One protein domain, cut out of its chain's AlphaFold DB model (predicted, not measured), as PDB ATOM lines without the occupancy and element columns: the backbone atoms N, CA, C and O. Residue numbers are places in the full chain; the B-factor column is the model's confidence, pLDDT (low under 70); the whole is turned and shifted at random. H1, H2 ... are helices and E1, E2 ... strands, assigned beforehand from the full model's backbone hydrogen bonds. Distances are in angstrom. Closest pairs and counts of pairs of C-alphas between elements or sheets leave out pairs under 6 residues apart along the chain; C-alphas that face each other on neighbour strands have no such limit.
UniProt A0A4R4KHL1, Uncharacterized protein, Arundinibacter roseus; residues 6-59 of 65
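AT A GLANCE: This is residues 6 to 59 of the 65 residues of an uncharacterized protein of Arundinibacter roseus (UniProt A0A4R4KHL1). The model has little regular structure: a short helix, H1, at one end and a two-strand hairpin, E1 and E2, at the other, with a long looping stretch, residues 14 to 42, strung between them. The printed part has 54 residues, of which 20 are in named elements, in the order H1, E1, E2; the class is mixed, and E1 and E2 are antiparallel. The whole is extended, with a radius of gyration of the C-alphas of 15.6 A and spans of 39 by 26 by 23 A.

IN THESE COORDINATES: H1 is residues 6 to 13, from C-alpha 6 at (168.457, 183.745, 212.915). E1 is residues 43 to 48, 16.1 A long. E2 is residues 52 to 57, 16.8 A long, ending at C-alpha 57 at (173.306, 176.927, 243.788).

HOW THE PARTS SIT: In H1 every O i to N i+4 pair is within hydrogen-bond range. H1 and E2 are apart. The hairpin E1 and E2 has 164 degrees between its strand directions; N 44 and O 56 are within hydrogen-bond range at 2.8 A.

THE WHOLE: The C-alphas of Glu 15 and Gly 41, the two farthest apart, are 40.4 A apart. The link from H1 to E1 is long, and residues 13 to 23 and 27 to 37 stand free. The printed part has no cut, and no printed residue is under 70 in pLDDT.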
ATOM      1  N   ASN A   6     168.040 184.234 214.231       96.19
ATOM      2  CA  ASN A   6     168.457 183.745 212.915       96.19
ATOM      3  C   ASN A   6     169.839 184.273 212.512       96.19
ATOM      4  O   ASN A   6     170.665 183.495 212.051       96.19
ATOM      5  N   GLU A   7     170.123 185.558 212.754       96.50
ATOM      6  CA  GLU A   7     171.454 186.136 212.501       96.50
ATOM      7  C   GLU A   7     172.542 185.448 213.336       96.50
ATOM      8  O   GLU A   7     173.645 185.197 212.850       96.50
ATOM      9  N   LEU A   8     172.245 185.127 214.601       96.44
ATOM     10  CA  LEU A   8     173.201 184.445 215.473       96.44
ATOM     11  C   LEU A   8     173.457 183.002 215.018       96.44
ATOM     12  O   LEU A   8     174.596 182.541 215.083       96.44
ATOM     13  N   VAL A   9     172.420 182.300 214.556       95.31
ATOM     14  CA  VAL A   9     172.545 180.941 214.010       95.31
ATOM     15  C   VAL A   9     173.339 180.956 212.706       95.31
ATOM     16  O   VAL A   9     174.266 180.163 212.567       95.31
ATOM     17  N   GLU A  10     173.039 181.874 211.784       95.56
ATOM     18  CA  GLU A  10     173.785 182.009 210.525       95.56
ATOM     19  C   GLU A  10     175.274 182.245 210.793       95.56
ATOM     20  O   GLU A  10     176.130 181.592 210.197       95.56
ATOM     21  N   TYR A  11     175.591 183.135 211.736       95.12
ATOM     22  CA  TYR A  11     176.977 183.400 212.099       95.12
ATOM     23  C   TYR A  11     177.658 182.184 212.744       95.12
ATOM     24  O   TYR A  11     178.801 181.881 212.408       95.12
ATOM     25  N   LEU A  12     176.964 181.466 213.636       94.50
ATOM     26  CA  LEU A  12     177.492 180.272 214.306       94.50
ATOM     27  C   LEU A  12     177.838 179.154 213.309       94.50
ATOM     28  O   LEU A  12     178.884 178.524 213.441       94.50
ATOM     29  N   PHE A  13     176.978 178.918 212.317       95.75
ATOM     30  CA  PHE A  13     177.127 177.826 211.349       95.75
ATOM     31  C   PHE A  13     177.941 178.196 210.100       95.75
ATOM     32  O   PHE A  13     178.125 177.346 209.231       95.75
ATOM     33  N   ARG A  14     178.447 179.433 209.997       95.88
ATOM     34  CA  ARG A  14     179.134 179.926 208.791       95.88
ATOM     35  C   ARG A  14     180.359 179.094 208.401       95.88
ATOM     36  O   ARG A  14     180.536 178.800 207.230       95.88
ATOM     37  N   GLU A  15     181.175 178.710 209.380       95.75
ATOM     38  CA  GLU A  15     182.437 177.977 209.163       95.75
ATOM     39  C   GLU A  15     182.528 176.697 210.011       95.75
ATOM     40  O   GLU A  15     183.562 176.036 210.070       95.75
ATOM     41  N   THR A  16     181.478 176.348 210.755       95.50
ATOM     42  CA  THR A  16     181.500 175.218 211.690       95.50
ATOM     43  C   THR A  16     180.198 174.441 211.613       95.50
ATOM     44  O   THR A  16     179.110 175.005 211.677       95.50
ATOM     45  N   THR A  17     180.311 173.120 211.485       94.56
ATOM     46  CA  THR A  17     179.162 172.210 211.522       94.56
ATOM     47  C   THR A  17     178.962 171.689 212.940       94.56
ATOM     48  O   THR A  17     179.912 171.256 213.590       94.56
ATOM     49  N   PHE A  18     177.716 171.693 213.405       94.81
ATOM     50  CA  PHE A  18     177.322 171.144 214.699       94.81
ATOM     51  C   PHE A  18     176.375 169.965 214.501       94.81
ATOM     52  O   PHE A  18     175.619 169.910 213.532       94.81
ATOM     53  N   VAL A  19     176.400 169.028 215.445       93.19
ATOM     54  CA  VAL A  19     175.444 167.919 215.474       93.19
ATOM     55  C   VAL A  19     174.033 168.422 215.785       93.19
ATOM     56  O   VAL A  19     173.844 169.469 216.415       93.19
ATOM     57  N   LEU A  20     173.030 167.645 215.373       93.69
ATOM     58  CA  LEU A  20     171.645 167.899 215.750       93.69
ATOM     59  C   LEU A  20     171.515 167.942 217.281       93.69
ATOM     60  O   LEU A  20     172.045 167.081 217.980       93.69
ATOM     61  N   GLY A  21     170.795 168.943 217.788       92.56
ATOM     62  CA  GLY A  21     170.609 169.153 219.228       92.56
ATOM     63  C   GLY A  21     171.581 170.154 219.860       92.56
ATOM     64  O   GLY A  21     171.630 170.254 221.084       92.56
ATOM     65  N   VAL A  22     172.345 170.910 219.065       94.56
ATOM     66  CA  VAL A  22     173.132 172.037 219.588       94.56
ATOM     67  C   VAL A  22     172.224 173.120 220.186       94.56
ATOM     68  O   VAL A  22     171.202 173.491 219.611       94.56
ATOM     69  N   PHE A  23     172.628 173.660 221.337       93.81
ATOM     70  CA  PHE A  23     171.944 174.769 221.998       93.81
ATOM     71  C   PHE A  23     172.778 176.046 221.904       93.81
ATOM     72  O   PHE A  23     173.912 176.098 222.382       93.81
ATOM     73  N   LEU A  24     172.186 177.102 221.350       94.62
ATOM     74  CA  LEU A  24     172.775 178.435 221.304       94.62
ATOM     75  C   LEU A  24     172.210 179.305 222.432       94.62
ATOM     76  O   LEU A  24     171.003 179.512 222.533       94.62
ATOM     77  N   LYS A  25     173.093 179.864 223.263       92.38
ATOM     78  CA  LYS A  25     172.736 180.897 224.248       92.38
ATOM     79  C   LYS A  25     172.860 182.272 223.591       92.38
ATOM     80  O   LYS A  25     173.962 182.696 223.261       92.38
ATOM     81  N   SER A  26     171.751 182.995 223.454       93.31
ATOM     82  CA  SER A  26     171.649 184.284 222.741       93.31
ATOM     83  C   SER A  26     172.267 185.495 223.466       93.31
ATOM     84  O   SER A  26     171.973 186.642 223.130       93.31
ATOM     85  N   GLY A  27     173.091 185.261 224.489       92.00
ATOM     86  CA  GLY A  27     173.607 186.297 225.387       92.00
ATOM     87  C   GLY A  27     172.614 186.738 226.472       92.00
ATOM     88  O   GLY A  27     171.482 186.260 226.539       92.00
ATOM     89  N   THR A  28     173.062 187.650 227.338       92.19
ATOM     90  CA  THR A  28     172.275 188.247 228.432       92.19
ATOM     91  C   THR A  28     172.163 189.759 228.243       92.19
ATOM     92  O   THR A  28     173.118 190.405 227.817       92.19
ATOM     93  N   GLY A  29     170.994 190.321 228.556       91.62
ATOM     94  CA  GLY A  29     170.792 191.773 228.658       91.62
ATOM     95  C   GLY A  29     171.041 192.324 230.066       91.62
ATOM     96  O   GLY A  29     170.959 193.529 230.268       91.62
ATOM     97  N   ILE A  30     171.321 191.445 231.030       91.00
ATOM     98  CA  ILE A  30     171.538 191.783 232.436       91.00
ATOM     99  C   ILE A  30     173.016 191.578 232.747       91.00
ATOM    100  O   ILE A  30     173.558 190.488 232.534       91.00
ATOM    101  N   LEU A  31     173.641 192.625 233.273       90.06
ATOM    102  CA  LEU A  31     174.996 192.616 233.804       90.06
ATOM    103  C   LEU A  31     174.927 192.976 235.285       90.06
ATOM    104  O   LEU A  31     174.216 193.903 235.666       90.06
ATOM    105  N   ALA A  32     175.635 192.214 236.113       88.38
ATOM    106  CA  ALA A  32     175.765 192.544 237.523       88.38
ATOM    107  C   ALA A  32     176.746 193.721 237.706       88.38
ATOM    108  O   ALA A  32     177.627 193.903 236.860       88.38
ATOM    109  N   PRO A  33     176.621 194.497 238.797       92.19
ATOM    110  CA  PRO A  33     177.619 195.492 239.177       92.19
ATOM    111  C   PRO A  33     179.009 194.872 239.358       92.19
ATOM    112  O   PRO A  33     179.135 193.686 239.661       92.19
ATOM    113  N   SER A  34     180.061 195.674 239.203       90.31
ATOM    114  CA  SER A  34     181.455 195.213 239.306       90.31
ATOM    115  C   SER A  34     181.820 194.646 240.680       90.31
ATOM    116  O   SER A  34     182.658 193.756 240.788       90.31
ATOM    117  N   GLU A  35     181.185 195.158 241.726       90.44
ATOM    118  CA  GLU A  35     181.354 194.758 243.117       90.44
ATOM    119  C   GLU A  35     180.592 193.470 243.460       90.44
ATOM    120  O   GLU A  35     180.833 192.859 244.502       90.44
ATOM    121  N   PHE A  36     179.680 193.028 242.590       86.56
ATOM    122  CA  PHE A  36     178.895 191.827 242.822       86.56
ATOM    123  C   PHE A  36     179.732 190.575 242.549       86.56
ATOM    124  O   PHE A  36     180.060 190.249 241.407       86.56
ATOM    125  N   THR A  37     180.026 189.825 243.608       87.12
ATOM    126  CA  THR A  37     180.686 188.519 243.533       87.12
ATOM    127  C   THR A  37     179.758 187.441 244.074       87.12
ATOM    128  O   THR A  37     179.040 187.661 245.043       87.12
ATOM    129  N   ARG A  38     179.789 186.264 243.445       86.88
ATOM    130  CA  ARG A  38     179.061 185.080 243.910       86.88
ATOM    131  C   ARG A  38     179.896 184.312 244.925       86.88
ATOM    132  O   ARG A  38     181.061 184.013 244.649       86.88
ATOM    133  N   VAL A  39     179.292 183.941 246.044       90.31
ATOM    134  CA  VAL A  39     179.917 183.119 247.087       90.31
ATOM    135  C   VAL A  39     179.240 181.753 247.188       90.31
ATOM    136  O   VAL A  39     178.161 181.526 246.640       90.31
ATOM    137  N   ALA A  40     179.907 180.795 247.835       93.69
ATOM    138  CA  ALA A  40     179.339 179.467 248.038       93.69
ATOM    139  C   ALA A  40     178.014 179.559 248.816       93.69
ATOM    140  O   ALA A  40     177.930 180.260 249.821       93.69
ATOM    141  N   GLY A  41     176.996 178.832 248.357       92.88
ATOM    142  CA  GLY A  41     175.650 178.843 248.937       92.88
ATOM    143  C   GLY A  41     174.673 179.822 248.281       92.88
ATOM    144  O   GLY A  41     173.465 179.651 248.447       92.88
ATOM    145  N   ASP A  42     175.149 180.783 247.483       94.94
ATOM    146  CA  ASP A  42     174.267 181.698 246.752       94.94
ATOM    147  C   ASP A  42     173.365 180.949 245.762       94.94
ATOM    148  O   ASP A  42     173.793 179.997 245.102       94.94
ATOM    149  N   GLN A  43     172.126 181.420 245.591       95.62
ATOM    150  CA  GLN A  43     171.210 180.912 244.569       95.62
ATOM    151  C   GLN A  43     171.078 181.886 243.401       95.62
ATOM    152  O   GLN A  43     170.670 183.035 243.561       95.62
ATOM    153  N   VAL A  44     171.338 181.390 242.194       93.81
ATOM    154  CA  VAL A  44     171.080 182.100 240.941       93.81
ATOM    155  C   VAL A  44     169.769 181.594 240.356       93.81
ATOM    156  O   VAL A  44     169.693 180.446 239.918       93.81
ATOM    157  N   ARG A  45     168.750 182.456 240.331       95.56
ATOM    158  CA  ARG A  45     167.435 182.172 239.739       95.56
ATOM    159  C   ARG A  45     167.264 182.967 238.454       95.56
ATOM    160  O   ARG A  45     167.190 184.190 238.492       95.56
ATOM    161  N   ASN A  46     167.187 182.269 237.328       94.25
ATOM    162  CA  ASN A  46     166.912 182.868 236.027       94.25
ATOM    163  C   ASN A  46     165.476 182.517 235.635       94.25
ATOM    164  O   ASN A  46     165.195 181.349 235.366       94.25
ATOM    165  N   ASN A  47     164.575 183.501 235.641       95.75
ATOM    166  CA  ASN A  47     163.194 183.312 235.205       95.75
ATOM    167  C   ASN A  47     163.035 183.655 233.722       95.75
ATOM    168  O   ASN A  47     163.565 184.661 233.252       95.75
ATOM    169  N   PHE A  48     162.277 182.828 233.016       93.75
ATOM    170  CA  PHE A  48     161.946 182.984 231.610       93.75
ATOM    171  C   PHE A  48     160.429 182.863 231.478       93.75
ATOM    172  O   PHE A  48     159.880 181.804 231.780       93.75
ATOM    173  N   ASP A  49     159.762 183.920 231.018       92.69
ATOM    174  CA  ASP A  49     158.298 184.070 231.092       92.69
ATOM    175  C   ASP A  49     157.505 182.830 230.641       92.69
ATOM    176  O   ASP A  49     156.557 182.431 231.309       92.69
ATOM    177  N   CYS A  50     157.930 182.168 229.561       93.25
ATOM    178  CA  CYS A  50     157.245 180.990 229.014       93.25
ATOM    179  C   CYS A  50     157.957 179.650 229.276       93.25
ATOM    180  O   CYS A  50     157.477 178.617 228.817       93.25
ATOM    181  N   LEU A  51     159.111 179.643 229.953       94.50
ATOM    182  CA  LEU A  51     159.917 178.429 230.188       94.50
ATOM    183  C   LEU A  51     160.106 178.107 231.679       94.50
ATOM    184  O   LEU A  51     160.598 177.032 232.017       94.50
ATOM    185  N   GLY A  52     159.708 179.015 232.573       96.69
ATOM    186  CA  GLY A  52     159.834 178.859 234.019       96.69
ATOM    187  C   GLY A  52     161.168 179.364 234.571       96.69
ATOM    188  O   GLY A  52     161.876 180.150 233.941       96.69
ATOM    189  N   THR A  53     161.507 178.933 235.788       97.69
ATOM    190  CA  THR A  53     162.708 179.385 236.504       97.69
ATOM    191  C   THR A  53     163.770 178.292 236.583       97.69
ATOM    192  O   THR A  53     163.547 177.234 237.167       97.69
ATOM    193  N   LEU A  54     164.970 178.591 236.084       96.69
ATOM    194  CA  LEU A  54     166.168 177.789 236.321       96.69
ATOM    195  C   LEU A  54     166.880 178.288 237.584       96.69
ATOM    196  O   LEU A  54     167.355 179.424 237.614       96.69
ATOM    197  N   THR A  55     166.998 177.430 238.599       97.38
ATOM    198  CA  THR A  55     167.696 177.741 239.856       97.38
ATOM    199  C   THR A  55     168.977 176.925 239.973       97.38
ATOM    200  O   THR A  55     168.932 175.701 239.906       97.38
ATOM    201  N   ASN A  56     170.112 177.593 240.179       96.06
ATOM    202  CA  ASN A  56     171.403 176.955 240.448       96.06
ATOM    203  C   ASN A  56     171.978 177.457 241.773       96.06
ATOM    204  O   ASN A  56     171.905 178.651 242.053       96.06
ATOM    205  N   THR A  57     172.589 176.565 242.553       96.56
ATOM    206  CA  THR A  57     173.306 176.927 243.788       96.56
ATOM    207  C   THR A  57     174.804 176.982 243.514       96.56
ATOM    208  O   THR A  57     175.345 176.096 242.852       96.56
ATOM    209  N   ILE A  58     175.474 178.025 243.993       95.19
ATOM    210  CA  ILE A  58     176.905 178.229 243.776       95.19
ATOM    211  C   ILE A  58     177.712 177.342 244.721       95.19
ATOM    212  O   ILE A  58     177.523 177.357 245.936       95.19
ATOM    213  N   THR A  59     178.661 176.603 244.152       93.62
ATOM    214  CA  THR A  59     179.655 175.808 244.882       93.62
ATOM    215  C   THR A  59     181.053 176.277 244.499       93.62
ATOM    216  O   THR A  59     181.317 176.517 243.319       93.62
TER     217      THR A  59